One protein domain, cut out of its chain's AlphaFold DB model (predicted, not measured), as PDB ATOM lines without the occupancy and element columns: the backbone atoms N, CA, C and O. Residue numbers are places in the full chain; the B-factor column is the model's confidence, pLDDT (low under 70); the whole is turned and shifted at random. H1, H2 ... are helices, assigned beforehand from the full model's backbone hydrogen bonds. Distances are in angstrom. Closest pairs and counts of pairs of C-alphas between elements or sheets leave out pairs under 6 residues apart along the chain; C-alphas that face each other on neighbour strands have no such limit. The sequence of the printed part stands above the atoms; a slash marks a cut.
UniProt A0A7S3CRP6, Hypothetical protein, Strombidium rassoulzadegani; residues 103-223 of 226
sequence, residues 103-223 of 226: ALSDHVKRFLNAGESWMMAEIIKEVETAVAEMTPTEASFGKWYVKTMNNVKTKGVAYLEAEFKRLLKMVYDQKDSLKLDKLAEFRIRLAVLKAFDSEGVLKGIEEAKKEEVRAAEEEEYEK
ATOM      1  N   ALA A 103     -13.726  45.420  25.791       92.12
ATOM      2  CA  ALA A 103     -12.278  45.487  25.582       92.12
ATOM      3  C   ALA A 103     -11.834  45.248  24.120       92.12
ATOM      4  O   ALA A 103     -10.726  45.629  23.731       92.12
ATOM      5  N   LEU A 104     -12.672  44.619  23.288       95.38
ATOM      6  CA  LEU A 104     -12.351  44.301  21.892       95.38
ATOM      7  C   LEU A 104     -13.038  45.226  20.881       95.38
ATOM      8  O   LEU A 104     -12.713  45.155  19.695       95.38
ATOM      9  N   SER A 105     -13.942  46.112  21.307       92.38
ATOM     10  CA  SER A 105     -14.734  46.940  20.388       92.38
ATOM     11  C   SER A 105     -13.875  47.837  19.487       92.38
ATOM     12  O   SER A 105     -14.144  47.944  18.290       92.38
ATOM     13  N   ASP A 106     -12.815  48.454  20.022       95.69
ATOM     14  CA  ASP A 106     -11.891  49.276  19.223       95.69
ATOM     15  C   ASP A 106     -11.088  48.437  18.217       95.69
ATOM     16  O   ASP A 106     -10.964  48.798  17.046       95.69
ATOM     17  N   HIS A 107     -10.629  47.255  18.638       97.62
ATOM     18  CA  HIS A 107      -9.920  46.321  17.767       97.62
ATOM     19  C   HIS A 107     -10.784  45.900  16.577       97.62
ATOM     20  O   HIS A 107     -10.293  45.867  15.451       97.62
ATOM     21  N   VAL A 108     -12.077  45.630  16.790       96.31
ATOM     22  CA  VAL A 108     -13.005  45.308  15.695       96.31
ATOM     23  C   VAL A 108     -13.133  46.471  14.713       96.31
ATOM     24  O   VAL A 108     -13.016  46.262  13.506       96.31
ATOM     25  N   LYS A 109     -13.297  47.706  15.203       95.50
ATOM     26  CA  LYS A 109     -13.377  48.898  14.342       95.50
ATOM     27  C   LYS A 109     -12.107  49.075  13.514       95.50
ATOM     28  O   LYS A 109     -12.191  49.236  12.296       95.50
ATOM     29  N   ARG A 110     -10.932  48.998  14.145       97.19
ATOM     30  CA  ARG A 110      -9.633  49.065  13.454       97.19
ATOM     31  C   ARG A 110      -9.491  47.943  12.427       97.19
ATOM     32  O   ARG A 110      -9.021  48.191  11.324       97.19
ATOM     33  N   PHE A 111      -9.928  46.732  12.770       97.50
ATOM     34  CA  PHE A 111      -9.849  45.562  11.902       97.50
ATOM     35  C   PHE A 111     -10.707  45.718  10.641       97.50
ATOM     36  O   PHE A 111     -10.222  45.463   9.543       97.50
ATOM     37  N   LEU A 112     -11.957  46.169  10.777       95.06
ATOM     38  CA  LEU A 112     -12.869  46.360   9.641       95.06
ATOM     39  C   LEU A 112     -12.426  47.495   8.705       95.06
ATOM     40  O   LEU A 112     -12.684  47.432   7.508       95.06
ATOM     41  N   ASN A 113     -11.722  48.498   9.235       95.31
ATOM     42  CA  ASN A 113     -11.176  49.617   8.459       95.31
ATOM     43  C   ASN A 113      -9.741  49.375   7.960       95.31
ATOM     44  O   ASN A 113      -9.151  50.250   7.322       95.31
ATOM     45  N   ALA A 114      -9.151  48.213   8.248       94.75
ATOM     46  CA  ALA A 114      -7.812  47.888   7.791       94.75
ATOM     47  C   ALA A 114      -7.826  47.635   6.275       94.75
ATOM     48  O   ALA A 114      -8.334  46.619   5.805       94.75
ATOM     49  N   GLY A 115      -7.234  48.553   5.507       86.06
ATOM     50  CA  GLY A 115      -7.136  48.433   4.048       86.06
ATOM     51  C   GLY A 115      -6.150  47.360   3.567       86.06
ATOM     52  O   GLY A 115      -6.178  46.990   2.400       86.06
ATOM     53  N   GLU A 116      -5.292  46.849   4.457       91.56
ATOM     54  CA  GLU A 116      -4.204  45.931   4.120       91.56
ATOM     55  C   GLU A 116      -4.190  44.677   5.010       91.56
ATOM     56  O   GLU A 116      -4.351  44.736   6.232       91.56
ATOM     57  N   SER A 117      -3.901  43.520   4.404       92.62
ATOM     58  CA  SER A 117      -3.946  42.205   5.074       92.62
ATOM     59  C   SER A 117      -2.950  42.059   6.234       92.62
ATOM     60  O   SER A 117      -3.197  41.322   7.194       92.62
ATOM     61  N   TRP A 118      -1.814  42.757   6.173       95.00
ATOM     62  CA  TRP A 118      -0.819  42.734   7.244       95.00
ATOM     63  C   TRP A 118      -1.285  43.525   8.475       95.00
ATOM     64  O   TRP A 118      -1.106  43.038   9.585       95.00
ATOM     65  N   MET A 119      -1.981  44.656   8.294       97.00
ATOM     66  CA  MET A 119      -2.580  45.421   9.400       97.00
ATOM     67  C   MET A 119      -3.648  44.589  10.114       97.00
ATOM     68  O   MET A 119      -3.664  44.497  11.338       97.00
ATOM     69  N   MET A 120      -4.495  43.896   9.343       97.56
ATOM     70  CA  MET A 120      -5.449  42.927   9.889       97.56
ATOM     71  C   MET A 120      -4.756  41.843  10.726       97.56
ATOM     72  O   MET A 120      -5.271  41.444  11.765       97.56
ATOM     73  N   ALA A 121      -3.591  41.354  10.283       98.06
ATOM     74  CA  ALA A 121      -2.825  40.340  11.005       98.06
ATOM     75  C   ALA A 121      -2.272  40.857  12.343       98.06
ATOM     76  O   ALA A 121      -2.289  40.119  13.326       98.06
ATOM     77  N   GLU A 122      -1.798  42.102  12.383       98.19
ATOM     78  CA  GLU A 122      -1.318  42.727  13.619       98.19
ATOM     79  C   GLU A 122      -2.453  42.916  14.624       98.19
ATOM     80  O   GLU A 122      -2.312  42.519  15.778       98.19
ATOM     81  N   ILE A 123      -3.613  43.399  14.173       98.50
ATOM     82  CA  ILE A 123      -4.788  43.567  15.039       98.50
ATOM     83  C   ILE A 123      -5.273  42.216  15.578       98.50
ATOM     84  O   ILE A 123      -5.593  42.109  16.759       98.50
ATOM     85  N   ILE A 124      -5.276  41.158  14.758       98.50
ATOM     86  CA  ILE A 124      -5.597  39.798  15.231       98.50
ATOM     87  C   ILE A 124      -4.659  39.383  16.369       98.50
ATOM     88  O   ILE A 124      -5.124  38.840  17.367       98.50
ATOM     89  N   LYS A 125      -3.358  39.667  16.254       98.44
ATOM     90  CA  LYS A 125      -2.371  39.340  17.290       98.44
ATOM     91  C   LYS A 125      -2.580  40.151  18.577       98.44
ATOM     92  O   LYS A 125      -2.406  39.616  19.673       98.44
ATOM     93  N   GLU A 126      -2.956  41.425  18.462       98.38
ATOM     94  CA  GLU A 126      -3.363  42.248  19.611       98.38
ATOM     95  C   GLU A 126      -4.577  41.631  20.321       98.38
ATOM     96  O   GLU A 126      -4.543  41.436  21.536       98.38
ATOM     97  N   VAL A 127      -5.603  41.223  19.563       98.19
ATOM     98  CA  VAL A 127      -6.792  40.552  20.111       98.19
ATOM     99  C   VAL A 127      -6.431  39.225  20.775       98.19
ATOM    100  O   VAL A 127      -6.890  38.963  21.879       98.19
ATOM    101  N   GLU A 128      -5.588  38.393  20.162       98.25
ATOM    102  CA  GLU A 128      -5.115  37.142  20.774       98.25
ATOM    103  C   GLU A 128      -4.417  37.384  22.118       98.25
ATOM    104  O   GLU A 128      -4.650  36.643  23.073       98.25
ATOM    105  N   THR A 129      -3.607  38.443  22.202       97.88
ATOM    106  CA  THR A 129      -2.918  38.839  23.438       97.88
ATOM    107  C   THR A 129      -3.919  39.298  24.497       97.88
ATOM    108  O   THR A 129      -3.861  38.825  25.628       97.88
ATOM    109  N   ALA A 130      -4.880  40.151  24.131       97.25
ATOM    110  CA  ALA A 130      -5.926  40.602  25.048       97.25
ATOM    111  C   ALA A 130      -6.769  39.427  25.572       97.25
ATOM    112  O   ALA A 130      -7.023  39.325  26.768       97.25
ATOM    113  N   VAL A 131      -7.150  38.497  24.691       96.69
ATOM    114  CA  VAL A 131      -7.946  37.308  25.032       96.69
ATOM    115  C   VAL A 131      -7.208  36.355  25.975       96.69
ATOM    116  O   VAL A 131      -7.856  35.655  26.751       96.69
ATOM    117  N   ALA A 132      -5.874  36.314  25.939       95.81
ATOM    118  CA  ALA A 132      -5.083  35.488  26.850       95.81
ATOM    119  C   ALA A 132      -5.148  35.967  28.313       95.81
ATOM    120  O   ALA A 132      -5.035  35.144  29.219       95.81
ATOM    121  N   GLU A 133      -5.383  37.263  28.532       94.50
ATOM    122  CA  GLU A 133      -5.458  37.893  29.860       94.50
ATOM    123  C   GLU A 133      -6.902  38.011  30.394       94.50
ATOM    124  O   GLU A 133      -7.124  38.456  31.521       94.50
ATOM    125  N   MET A 134      -7.899  37.610  29.598       93.12
ATOM    126  CA  MET A 134      -9.320  37.674  29.951       93.12
ATOM    127  C   MET A 134      -9.748  36.597  30.954       93.12
ATOM    128  O   MET A 134      -9.123  35.540  31.096       93.12
ATOM    129  N   THR A 135     -10.897  36.808  31.605       90.38
ATOM    130  CA  THR A 135     -11.524  35.749  32.406       90.38
ATOM    131  C   THR A 135     -11.899  34.547  31.526       90.38
ATOM    132  O   THR A 135     -12.144  34.704  30.327       90.38
ATOM    133  N   PRO A 136     -12.028  33.324  32.080       89.44
ATOM    134  CA  PRO A 136     -12.404  32.152  31.283       89.44
ATOM    135  C   PRO A 136     -13.709  32.322  30.489       89.44
ATOM    136  O   PRO A 136     -13.828  31.793  29.381       89.44
ATOM    137  N   THR A 137     -14.679  33.063  31.038       85.62
ATOM    138  CA  THR A 137     -15.944  33.367  30.360       85.62
ATOM    139  C   THR A 137     -15.711  34.290  29.168       85.62
ATOM    140  O   THR A 137     -16.047  33.904  28.051       85.62
ATOM    141  N   GLU A 138     -15.080  35.446  29.359       91.00
ATOM    142  CA  GLU A 138     -14.765  36.389  28.273       91.00
ATOM    143  C   GLU A 138     -13.873  35.742  27.206       91.00
ATOM    144  O   GLU A 138     -14.162  35.830  26.016       91.00
ATOM    145  N   ALA A 139     -12.852  34.980  27.612       92.00
ATOM    146  CA  ALA A 139     -11.949  34.291  26.697       92.00
ATOM    147  C   ALA A 139     -12.672  33.274  25.792       92.00
ATOM    148  O   ALA A 139     -12.235  33.024  24.666       92.00
ATOM    149  N   SER A 140     -13.788  32.684  26.243       89.56
ATOM    150  CA  SER A 140     -14.608  31.800  25.401       89.56
ATOM    151  C   SER A 140     -15.257  32.546  24.229       89.56
ATOM    152  O   SER A 140     -15.282  32.021  23.114       89.56
ATOM    153  N   PHE A 141     -15.680  33.794  24.448       92.88
ATOM    154  CA  PHE A 141     -16.159  34.698  23.404       92.88
ATOM    155  C   PHE A 141     -14.992  35.223  22.566       92.88
ATOM    156  O   PHE A 141     -15.030  35.140  21.340       92.88
ATOM    157  N   GLY A 142     -13.904  35.659  23.204       95.44
ATOM    158  CA  GLY A 142     -12.704  36.181  22.549       95.44
ATOM    159  C   GLY A 142     -12.085  35.226  21.521       95.44
ATOM    160  O   GLY A 142     -11.677  35.639  20.437       95.44
ATOM    161  N   LYS A 143     -12.110  33.914  21.782       95.94
ATOM    162  CA  LYS A 143     -11.699  32.895  20.796       95.94
ATOM    163  C   LYS A 143     -12.531  32.944  19.512       95.94
ATOM    164  O   LYS A 143     -11.998  32.722  18.423       95.94
ATOM    165  N   TRP A 144     -13.825  33.238  19.618       96.38
ATOM    166  CA  TRP A 144     -14.684  33.433  18.453       96.38
ATOM    167  C   TRP A 144     -14.398  34.754  17.741       96.38
ATOM    168  O   TRP A 144     -14.413  34.744  16.515       96.38
ATOM    169  N   TYR A 145     -14.029  35.832  18.446       97.56
ATOM    170  CA  TYR A 145     -13.543  37.066  17.805       97.56
ATOM    171  C   TYR A 145     -12.332  36.785  16.914       97.56
ATOM    172  O   TYR A 145     -12.367  37.076  15.718       97.56
ATOM    173  N   VAL A 146     -11.299  36.135  17.460       98.25
ATOM    174  CA  VAL A 146     -10.081  35.765  16.714       98.25
ATOM    175  C   VAL A 146     -10.425  34.907  15.494       98.25
ATOM    176  O   VAL A 146      -9.928  35.134  14.388       98.25
ATOM    177  N   LYS A 147     -11.308  33.917  15.662       98.00
ATOM    178  CA  LYS A 147     -11.731  33.043  14.562       98.00
ATOM    179  C   LYS A 147     -12.527  33.791  13.491       98.00
ATOM    180  O   LYS A 147     -12.329  33.529  12.304       98.00
ATOM    181  N   THR A 148     -13.409  34.704  13.880       97.75
ATOM    182  CA  THR A 148     -14.169  35.548  12.953       97.75
ATOM    183  C   THR A 148     -13.232  36.467  12.180       97.75
ATOM    184  O   THR A 148     -13.273  36.453  10.952       97.75
ATOM    185  N   MET A 149     -12.308  37.159  12.854       98.06
ATOM    186  CA  MET A 149     -11.310  38.017  12.203       98.06
ATOM    187  C   MET A 149     -10.456  37.242  11.193       98.06
ATOM    188  O   MET A 149     -10.286  37.678  10.058       98.06
ATOM    189  N   ASN A 150      -9.981  36.043  11.540       98.25
ATOM    190  CA  ASN A 150      -9.235  35.204  10.598       98.25
ATOM    191  C   ASN A 150     -10.069  34.797   9.369       98.25
ATOM    192  O   ASN A 150      -9.561  34.789   8.243       98.25
ATOM    193  N   ASN A 151     -11.354  34.477   9.549       97.69
ATOM    194  CA  ASN A 151     -12.238  34.186   8.421       97.69
ATOM    195  C   ASN A 151     -12.497  35.428   7.559       97.69
ATOM    196  O   ASN A 151     -12.434  35.317   6.341       97.69
ATOM    197  N   VAL A 152     -12.726  36.601   8.153       96.31
ATOM    198  CA  VAL A 152     -12.926  37.848   7.396       96.31
ATOM    199  C   VAL A 152     -11.660  38.229   6.629       96.31
ATOM    200  O   VAL A 152     -11.735  38.524   5.442       96.31
ATOM    201  N   LYS A 153     -10.480  38.124   7.248       96.62
ATOM    202  CA  LYS A 153      -9.192  38.373   6.582       96.62
ATOM    203  C   LYS A 153      -8.978  37.478   5.353       96.62
ATOM    204  O   LYS A 153      -8.349  37.896   4.387       96.62
ATOM    205  N   THR A 154      -9.456  36.232   5.395       96.00
ATOM    206  CA  THR A 154      -9.224  35.238   4.330       96.00
ATOM    207  C   THR A 154     -10.329  35.185   3.278       96.00
ATOM    208  O   THR A 154     -10.042  34.920   2.114       96.00
ATOM    209  N   LYS A 155     -11.584  35.411   3.672       95.88
ATOM    210  CA  LYS A 155     -12.781  35.251   2.828       95.88
ATOM    211  C   LYS A 155     -13.490  36.572   2.520       95.88
ATOM    212  O   LYS A 155     -14.437  36.576   1.739       95.88
ATOM    213  N   GLY A 156     -13.051  37.673   3.123       92.88
ATOM    214  CA  GLY A 156     -13.691  38.982   3.038       92.88
ATOM    215  C   GLY A 156     -14.899  39.129   3.966       92.88
ATOM    216  O   GLY A 156     -15.363  38.174   4.593       92.88
ATOM    217  N   VAL A 157     -15.430  40.353   4.033       91.44
ATOM    218  CA  VAL A 157     -16.559  40.727   4.907       91.44
ATOM    219  C   VAL A 157     -17.859  39.985   4.580       91.44
ATOM    220  O   VAL A 157     -18.648  39.723   5.482       91.44
ATOM    221  N   ALA A 158     -18.034  39.519   3.337       92.94
ATOM    222  CA  ALA A 158     -19.177  38.695   2.923       92.94
ATOM    223  C   ALA A 158     -19.301  37.374   3.711       92.94
ATOM    224  O   ALA A 158     -20.375  36.775   3.771       92.94
ATOM    225  N   TYR A 159     -18.214  36.917   4.348       95.75
ATOM    226  CA  TYR A 159     -18.257  35.787   5.274       95.75
ATOM    227  C   TYR A 159     -19.234  36.010   6.434       95.75
ATOM    228  O   TYR A 159     -19.895  35.056   6.841       95.75
ATOM    229  N   LEU A 160     -19.318  37.240   6.959       96.19
ATOM    230  CA  LEU A 160     -20.129  37.561   8.134       96.19
ATOM    231  C   LEU A 160     -21.597  37.225   7.880       96.19
ATOM    232  O   LEU A 160     -22.171  36.422   8.608       96.19
ATOM    233  N   GLU A 161     -22.164  37.750   6.795       95.94
ATOM    234  CA  GLU A 161     -23.559  37.513   6.418       95.94
ATOM    235  C   GLU A 161     -23.838  36.029   6.137       95.94
ATOM    236  O   GLU A 161     -24.822  35.467   6.625       95.94
ATOM    237  N   ALA A 162     -22.955  35.366   5.383       96.94
ATOM    238  CA  ALA A 162     -23.122  33.958   5.031       96.94
ATOM    239  C   ALA A 162     -23.113  33.046   6.268       96.94
ATOM    240  O   ALA A 162     -23.945  32.145   6.398       96.94
ATOM    241  N   GLU A 163     -22.181  33.283   7.192       97.75
ATOM    242  CA  GLU A 163     -22.093  32.518   8.431       97.75
ATOM    243  C   GLU A 163     -23.251  32.842   9.381       97.75
ATOM    244  O   GLU A 163     -23.780  31.929  10.018       97.75
ATOM    245  N   PHE A 164     -23.677  34.104   9.443       96.94
ATOM    246  CA  PHE A 164     -24.798  34.536  10.271       96.94
ATOM    247  C   PHE A 164     -26.098  33.842   9.854       96.94
ATOM    248  O   PHE A 164     -26.725  33.172  10.675       96.94
ATOM    249  N   LYS A 165     -26.443  33.867   8.558       97.06
ATOM    250  CA  LYS A 165     -27.612  33.147   8.017       97.06
ATOM    251  C   LYS A 165     -27.543  31.645   8.292       97.06
ATOM    252  O   LYS A 165     -28.538  31.036   8.684       97.06
ATOM    253  N   ARG A 166     -26.361  31.036   8.124       97.19
ATOM    254  CA  ARG A 166     -26.155  29.613   8.426       97.19
ATOM    255  C   ARG A 166     -26.458  29.317   9.893       97.19
ATOM    256  O   ARG A 166     -27.115  28.324  10.180       97.19
ATOM    257  N   LEU A 167     -25.955  30.138  10.812       96.44
ATOM    258  CA  LEU A 167     -26.149  29.948  12.247       96.44
ATOM    259  C   LEU A 167     -27.592  30.213  12.684       96.44
ATOM    260  O   LEU A 167     -28.096  29.438  13.489       96.44
ATOM    261  N   LEU A 168     -28.272  31.218  12.122       95.06
ATOM    262  CA  LEU A 168     -29.696  31.453  12.376       95.06
ATOM    263  C   LEU A 168     -30.527  30.222  12.018       95.06
ATOM    264  O   LEU A 168     -31.302  29.752  12.843       95.06
ATOM    265  N   LYS A 169     -30.282  29.621  10.847       94.69
ATOM    266  CA  LYS A 169     -30.918  28.354  10.467       94.69
ATOM    267  C   LYS A 169     -30.675  27.246  11.496       94.69
ATOM    268  O   LYS A 169     -31.589  26.500  11.822       94.69
ATOM    269  N   MET A 170     -29.453  27.126  12.021       94.88
ATOM    270  CA  MET A 170     -29.169  26.122  13.055       94.88
ATOM    271  C   MET A 170     -29.957  26.394  14.347       94.88
ATOM    272  O   MET A 170     -30.438  25.456  14.969       94.88
ATOM    273  N   VAL A 171     -30.043  27.661  14.764       92.06
ATOM    274  CA  VAL A 171     -30.620  28.068  16.056       92.06
ATOM    275  C   VAL A 171     -32.143  28.104  16.042       92.06
ATOM    276  O   VAL A 171     -32.735  27.826  17.074       92.06
ATOM    277  N   TYR A 172     -32.769  28.430  14.914       89.44
ATOM    278  CA  TYR A 172     -34.225  28.542  14.814       89.44
ATOM    279  C   TYR A 172     -34.854  27.301  14.179       89.44
ATOM    280  O   TYR A 172     -35.766  26.721  14.758       89.44
ATOM    281  N   ASP A 173     -34.313  26.825  13.055       90.75
ATOM    282  CA  ASP A 173     -34.968  25.775  12.258       90.75
ATOM    283  C   ASP A 173     -34.549  24.360  12.678       90.75
ATOM    284  O   ASP A 173     -35.175  23.374  12.296       90.75
ATOM    285  N   GLN A 174     -33.433  24.232  13.400       89.12
ATOM    286  CA  GLN A 174     -32.849  22.937  13.767       89.12
ATOM    287  C   GLN A 174     -32.640  22.777  15.276       89.12
ATOM    288  O   GLN A 174     -31.974  21.820  15.686       89.12
ATOM    289  N   LYS A 175     -33.209  23.670  16.100       84.94
ATOM    290  CA  LYS A 175     -33.001  23.704  17.559       84.94
ATOM    291  C   LYS A 175     -33.252  22.357  18.233       84.94
ATOM    292  O   LYS A 175     -32.400  21.902  18.990       84.94
ATOM    293  N   ASP A 176     -34.328  21.669  17.859       88.38
ATOM    294  CA  ASP A 176     -34.741  20.407  18.490       88.38
ATOM    295  C   ASP A 176     -33.828  19.225  18.138       88.38
ATOM    296  O   ASP A 176     -33.782  18.217  18.843       88.38
ATOM    297  N   SER A 177     -33.054  19.346  17.056       90.62
ATOM    298  CA  SER A 177     -32.067  18.337  16.656       90.62
ATOM    299  C   SER A 177     -30.696  18.534  17.316       90.62
ATOM    300  O   SER A 177     -29.809  17.684  17.183       90.62
ATOM    301  N   LEU A 178     -30.492  19.655  18.015       90.31
ATOM    302  CA  LEU A 178     -29.212  20.045  18.591       90.31
ATOM    303  C   LEU A 178     -29.159  19.760  20.090       90.31
ATOM    304  O   LEU A 178     -30.109  19.951  20.839       90.31
ATOM    305  N   LYS A 179     -27.974  19.360  20.553       92.88
ATOM    306  CA  LYS A 179     -27.687  19.330  21.987       92.88
ATOM    307  C   LYS A 179     -27.608  20.757  22.535       92.88
ATOM    308  O   LYS A 179     -27.159  21.669  21.837       92.88
ATOM    309  N   LEU A 180     -27.981  20.926  23.803       84.81
ATOM    310  CA  LEU A 180     -28.036  22.229  24.479       84.81
ATOM    311  C   LEU A 180     -26.701  22.988  24.446       84.81
ATOM    312  O   LEU A 180     -26.678  24.191  24.201       84.81
ATOM    313  N   ASP A 181     -25.582  22.289  24.635       85.62
ATOM    314  CA  ASP A 181     -24.235  22.866  24.561       85.62
ATOM    315  C   ASP A 181     -23.920  23.406  23.160       85.62
ATOM    316  O   ASP A 181     -23.340  24.484  23.009       85.62
ATOM    317  N   LYS A 182     -24.355  22.687  22.122       90.94
ATOM    318  CA  LYS A 182     -24.168  23.102  20.733       90.94
ATOM    319  C   LYS A 182     -25.040  24.298  20.364       90.94
ATOM    320  O   LYS A 182     -24.559  25.205  19.684       90.94
ATOM    321  N   LEU A 183     -26.290  24.309  20.821       88.50
ATOM    322  CA  LEU A 183     -27.199  25.438  20.636       88.50
ATOM    323  C   LEU A 183     -26.640  26.702  21.307       88.50
ATOM    324  O   LEU A 183     -26.577  27.755  20.673       88.50
ATOM    325  N   ALA A 184     -26.137  26.576  22.539       85.00
ATOM    326  CA  ALA A 184     -25.478  27.665  23.255       85.00
ATOM    327  C   ALA A 184     -24.233  28.184  22.511       85.00
ATOM    328  O   ALA A 184     -24.077  29.393  22.347       85.00
ATOM    329  N   GLU A 185     -23.378  27.296  21.985       89.38
ATOM    330  CA  GLU A 185     -22.231  27.696  21.155       89.38
ATOM    331  C   GLU A 185     -22.672  28.501  19.921       89.38
ATOM    332  O   GLU A 185     -22.047  29.507  19.581       89.38
ATOM    333  N   PHE A 186     -23.738  28.086  19.228       93.06
ATOM    334  CA  PHE A 186     -24.235  28.812  18.057       93.06
ATOM    335  C   PHE A 186     -24.812  30.180  18.409       93.06
ATOM    336  O   PHE A 186     -24.516  31.141  17.697       93.06
ATOM    337  N   ARG A 187     -25.549  30.294  19.519       89.31
ATOM    338  CA  ARG A 187     -26.036  31.583  20.035       89.31
ATOM    339  C   ARG A 187     -24.872  32.531  20.344       89.31
ATOM    340  O   ARG A 187     -24.876  33.661  19.869       89.31
ATOM    341  N   ILE A 188     -23.822  32.045  21.015       89.69
ATOM    342  CA  ILE A 188     -22.589  32.816  21.272       89.69
ATOM    343  C   ILE A 188     -21.947  33.295  19.967       89.69
ATOM    344  O   ILE A 188     -21.502  34.435  19.866       89.69
ATOM    345  N   ARG A 189     -21.889  32.444  18.944       93.38
ATOM    346  CA  ARG A 189     -21.290  32.817  17.657       93.38
ATOM    347  C   ARG A 189     -22.100  33.869  16.910       93.38
ATOM    348  O   ARG A 189     -21.489  34.769  16.347       93.38
ATOM    349  N   LEU A 190     -23.431  33.762  16.897       93.31
ATOM    350  CA  LEU A 190     -24.314  34.793  16.332       93.31
ATOM    351  C   LEU A 190     -24.065  36.136  17.016       93.31
ATOM    352  O   LEU A 190     -23.773  37.127  16.354       93.31
ATOM    353  N   ALA A 191     -24.090  36.121  18.343       90.44
ATOM    354  CA  ALA A 191     -23.786  37.250  19.204       90.44
ATOM    355  C   ALA A 191     -22.423  37.901  18.879       90.44
ATOM    356  O   ALA A 191     -22.350  39.102  18.632       90.44
ATOM    357  N   VAL A 192     -21.353  37.108  18.746       94.12
ATOM    358  CA  VAL A 192     -20.025  37.614  18.352       94.12
ATOM    359  C   VAL A 192     -20.009  38.187  16.933       94.12
ATOM    360  O   VAL A 192     -19.351  39.195  16.706       94.12
ATOM    361  N   LEU A 193     -20.709  37.586  15.965       95.19
ATOM    362  CA  LEU A 193     -20.769  38.121  14.596       95.19
ATOM    363  C   LEU A 193     -21.404  39.514  14.557       95.19
ATOM    364  O   LEU A 193     -20.911  40.365  13.820       95.19
ATOM    365  N   LYS A 194     -22.421  39.774  15.389       91.94
ATOM    366  CA  LYS A 194     -23.042  41.104  15.511       91.94
ATOM    367  C   LYS A 194     -22.069  42.180  15.986       91.94
ATOM    368  O   LYS A 194     -22.227  43.336  15.619       91.94
ATOM    369  N   ALA A 195     -21.016  41.826  16.724       91.81
ATOM    370  CA  ALA A 195     -19.979  42.792  17.091       91.81
ATOM    371  C   ALA A 195     -19.210  43.343  15.872       91.81
ATOM    372  O   ALA A 195     -18.600  44.403  15.967       91.81
ATOM    373  N   PHE A 196     -19.251  42.643  14.730       94.00
ATOM    374  CA  PHE A 196     -18.666  43.066  13.453       94.00
ATOM    375  C   PHE A 196     -19.687  43.734  12.515       94.00
ATOM    376  O   PHE A 196     -19.329  44.092  11.394       94.00
ATOM    377  N   ASP A 197     -20.943  43.896  12.940       90.38
ATOM    378  CA  ASP A 197     -22.027  44.448  12.123       90.38
ATOM    379  C   ASP A 197     -22.030  45.985  12.133       90.38
ATOM    380  O   ASP A 197     -22.888  46.625  12.735       90.38
ATOM    381  N   SER A 198     -21.040  46.599  11.478       83.38
ATOM    382  CA  SER A 198     -20.907  48.066  11.440       83.38
ATOM    383  C   SER A 198     -22.054  48.784  10.725       83.38
ATOM    384  O   SER A 198     -22.245  49.976  10.948       83.38
ATOM    385  N   GLU A 199     -22.790  48.082   9.861       85.50
ATOM    386  CA  GLU A 199     -23.848  48.646   9.012       85.50
ATOM    387  C   GLU A 199     -25.264  48.210   9.432       85.50
ATOM    388  O   GLU A 199     -26.239  48.635   8.818       85.50
ATOM    389  N   GLY A 200     -25.403  47.381  10.476       86.81
ATOM    390  CA  GLY A 200     -26.704  46.884  10.945       86.81
ATOM    391  C   GLY A 200     -27.357  45.838  10.029       86.81
ATOM    392  O   GLY A 200     -28.547  45.551  10.167       86.81
ATOM    393  N   VAL A 201     -26.603  45.266   9.087       91.69
ATOM    394  CA  VAL A 201     -27.096  44.273   8.120       91.69
ATOM    395  C   VAL A 201     -27.464  42.972   8.826       91.69
ATOM    396  O   VAL A 201     -28.511  42.389   8.545       91.69
ATOM    397  N   LEU A 202     -26.622  42.503   9.752       94.06
ATOM    398  CA  LEU A 202     -26.889  41.268  10.493       94.06
ATOM    399  C   LEU A 202     -28.075  41.446  11.442       94.06
ATOM    400  O   LEU A 202     -28.907  40.543  11.537       94.06
ATOM    401  N   LYS A 203     -28.189  42.615  12.083       88.94
ATOM    402  CA  LYS A 203     -29.341  42.962  12.925       88.94
ATOM    403  C   LYS A 203     -30.661  42.834  12.154       88.94
ATOM    404  O   LYS A 203     -31.544  42.108  12.602       88.94
ATOM    405  N   GLY A 204     -30.754  43.428  10.961       92.00
ATOM    406  CA  GLY A 204     -31.963  43.326  10.132       92.00
ATOM    407  C   GLY A 204     -32.295  41.891   9.693       92.00
ATOM    408  O   GLY A 204     -33.462  41.516   9.618       92.00
ATOM    409  N   ILE A 205     -31.281  41.049   9.450       94.56
ATOM    410  CA  ILE A 205     -31.490  39.625   9.128       94.56
ATOM    411  C   ILE A 205     -32.045  38.854  10.338       94.56
ATOM    412  O   ILE A 205     -32.895  37.981  10.166       94.56
ATOM    413  N   GLU A 206     -31.558  39.139  11.549       92.06
ATOM    414  CA  GLU A 206     -32.052  38.507  12.779       92.06
ATOM    415  C   GLU A 206     -33.502  38.906  13.074       92.06
ATOM    416  O   GLU A 206     -34.314  38.038  13.387       92.06
ATOM    417  N   GLU A 207     -33.834  40.191  12.937       90.56
ATOM    418  CA  GLU A 207     -35.195  40.712  13.127       90.56
ATOM    419  C   GLU A 207     -36.187  40.048  12.169       90.56
ATOM    420  O   GLU A 207     -37.174  39.469  12.621       90.56
ATOM    421  N   ALA A 208     -35.866  39.998  10.872       93.94
ATOM    422  CA  ALA A 208     -36.699  39.311   9.885       93.94
ATOM    423  C   ALA A 208     -36.909  37.824  10.223       93.94
ATOM    424  O   ALA A 208     -38.003  37.291  10.047       93.94
ATOM    425  N   LYS A 209     -35.877  37.141  10.747       93.81
ATOM    426  CA  LYS A 209     -36.004  35.732  11.147       93.81
ATOM    427  C   LYS A 209     -36.886  35.558  12.384       93.81
ATOM    428  O   LYS A 209     -37.625  34.581  12.459       93.81
ATOM    429  N   LYS A 210     -36.817  36.474  13.353       89.25
ATOM    430  CA  LYS A 210     -37.689  36.452  14.538       89.25
ATOM    431  C   LYS A 210     -39.151  36.665  14.156       89.25
ATOM    432  O   LYS A 210     -40.005  35.945  14.662       89.25
ATOM    433  N   GLU A 211     -39.428  37.594  13.243       91.38
ATOM    434  CA  GLU A 211     -40.781  37.817  12.724       91.38
ATOM    435  C   GLU A 211     -41.330  36.588  11.989       91.38
ATOM    436  O   GLU A 211     -42.467  36.195  12.238       91.38
ATOM    437  N   GLU A 212     -40.515  35.946  11.144       93.44
ATOM    438  CA  GLU A 212     -40.876  34.696  10.455       93.44
ATOM    439  C   GLU A 212     -41.260  33.589  11.449       93.44
ATOM    440  O   GLU A 212     -42.260  32.900  11.257       93.44
ATOM    441  N   VAL A 213     -40.476  33.425  12.518       88.62
ATOM    442  CA  VAL A 213     -40.709  32.393  13.539       88.62
ATOM    443  C   VAL A 213     -41.968  32.690  14.345       88.62
ATOM    444  O   VAL A 213     -42.787  31.792  14.511       88.62
ATOM    445  N   ARG A 214     -42.164  33.942  14.778       88.31
ATOM    446  CA  ARG A 214     -43.373  34.351  15.506       88.31
ATOM    447  C   ARG A 214     -44.634  34.101  14.677       88.31
ATOM    448  O   ARG A 214     -45.588  33.530  15.185       88.31
ATOM    449  N   ALA A 215     -44.617  34.469  13.395       89.69
ATOM    450  CA  ALA A 215     -45.749  34.230  12.500       89.69
ATOM    451  C   ALA A 215     -46.058  32.728  12.335       89.69
ATOM    452  O   ALA A 215     -47.221  32.340  12.294       89.69
ATOM    453  N   ALA A 216     -45.032  31.873  12.272       87.88
ATOM    454  CA  ALA A 216     -45.224  30.425  12.185       87.88
ATOM    455  C   ALA A 216     -45.829  29.825  13.468       87.88
ATOM    456  O   ALA A 216     -46.677  28.940  13.377       87.88
ATOM    457  N   GLU A 217     -45.416  30.313  14.642       85.81
ATOM    458  CA  GLU A 217     -45.958  29.889  15.942       85.81
ATOM    459  C   GLU A 217     -47.422  30.335  16.116       85.81
ATOM    460  O   GLU A 217     -48.254  29.547  16.568       85.81
ATOM    461  N   GLU A 218     -47.766  31.556  15.690       85.12
ATOM    462  CA  GLU A 218     -49.151  32.053  15.662       85.12
ATOM    463  C   GLU A 218     -50.045  31.193  14.744       85.12
ATOM    464  O   GLU A 218     -51.137  30.786  15.143       85.12
ATOM    465  N   GLU A 219     -49.569  30.837  13.544       84.69
ATOM    466  CA  GLU A 219     -50.308  29.961  12.621       84.69
ATOM    467  C   GLU A 219     -50.502  28.524  13.140       84.69
ATOM    468  O   GLU A 219     -51.465  27.856  12.755       84.69
ATOM    469  N   GLU A 220     -49.559  27.993  13.918       83.31
ATOM    470  CA  GLU A 220     -49.672  26.664  14.533       83.31
ATOM    471  C   GLU A 220     -50.704  26.684  15.666       83.31
ATOM    472  O   GLU A 220     -51.582  25.822  15.710       83.31
ATOM    473  N   TYR A 221     -50.681  27.730  16.495       77.50
ATOM    474  CA  TYR A 221     -51.654  27.942  17.563       77.50
ATOM    475  C   TYR A 221     -53.096  28.033  17.034       77.50
ATOM    476  O   TYR A 221     -53.985  27.346  17.534       77.50
ATOM    477  N   GLU A 222     -53.331  28.814  15.973       81.12
ATOM    478  CA  GLU A 222     -54.661  28.928  15.355       81.12
ATOM    479  C   GLU A 222     -55.175  27.599  14.771       81.12
ATOM    480  O   GLU A 222     -56.385  27.379  14.704       81.12
ATOM    481  N   LYS A 223     -54.277  26.700  14.344       76.38
ATOM    482  CA  LYS A 223     -54.650  25.369  13.833       76.38
ATOM    483  C   LYS A 223     -55.009  24.393  14.948       76.38
ATOM    484  O   LYS A 223     -55.852  23.534  14.712       76.38
TER     485      LYS A 223
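AT A GLANCE: This is residues 103 to 223 of the 226 residues of the protein "Hypothetical protein" of Strombidium rassoulzadegani (UniProt A0A7S3CRP6). What shape appears? H1, H2 and H3 make an up-and-down bundle, each helix running against the one before; the helical hairpin of H4 and H5 packs on H3, and H6 starts beside H4 and ends in an arm, residues 214 to 223, that sticks out. What is it made of? The printed part has 121 residues with six named helices, H1 to H6 in that order, and no named strand: all helix. How large is it? It is only just compact, close to loose, with a radius of gyration of the C-alphas of 16.4 A, and spans 56 by 30 by 21 A.

HOW THE PARTS SIT: How does the bundle stand? H1, residues 103 to 112, and H2, residues 117 to 132, form a hairpin and touch, the closest C-alphas being those of Phe 111 and Met 120, 5.5 A apart. H2 and H3, residues 136 to 155, form another, closest at the C-alphas of Val 131 and Ala 139, 5.3 A. What follows? H4, residues 158 to 173, touches H3 at a steep tilt of 52 degrees, closest at C-alphas 152 and 159, 6.1 A. H5, residues 180 to 194, touches H4, closest at C-alphas 164 and 190, 6.1 A, and H3, at C-alphas 192 and 145, 6.5 A. H6, residues 201 to 223, touches H4, closest at C-alphas 202 and 161, 6.5 A. Are the backbones complete? O i to N i+4 pairs are within hydrogen-bond range throughout H2, H4, H5 and H6, but 5 of 6 in H1 and 14 of 16 in H3.

IN THESE COORDINATES: Where do the ends lie? H1 begins at C-alpha 103 (-12.278, 45.487, 25.582), and H6 ends at C-alpha 223 (-54.650, 25.369, 13.833). Which helices are longer? H6 measures 33.9 A from first to last C-alpha and H3 28.6 A.

THE WHOLE: Is it unbroken? The printed part has no cut, and no link is long. Is confidence low anywhere? No printed residue is under 70.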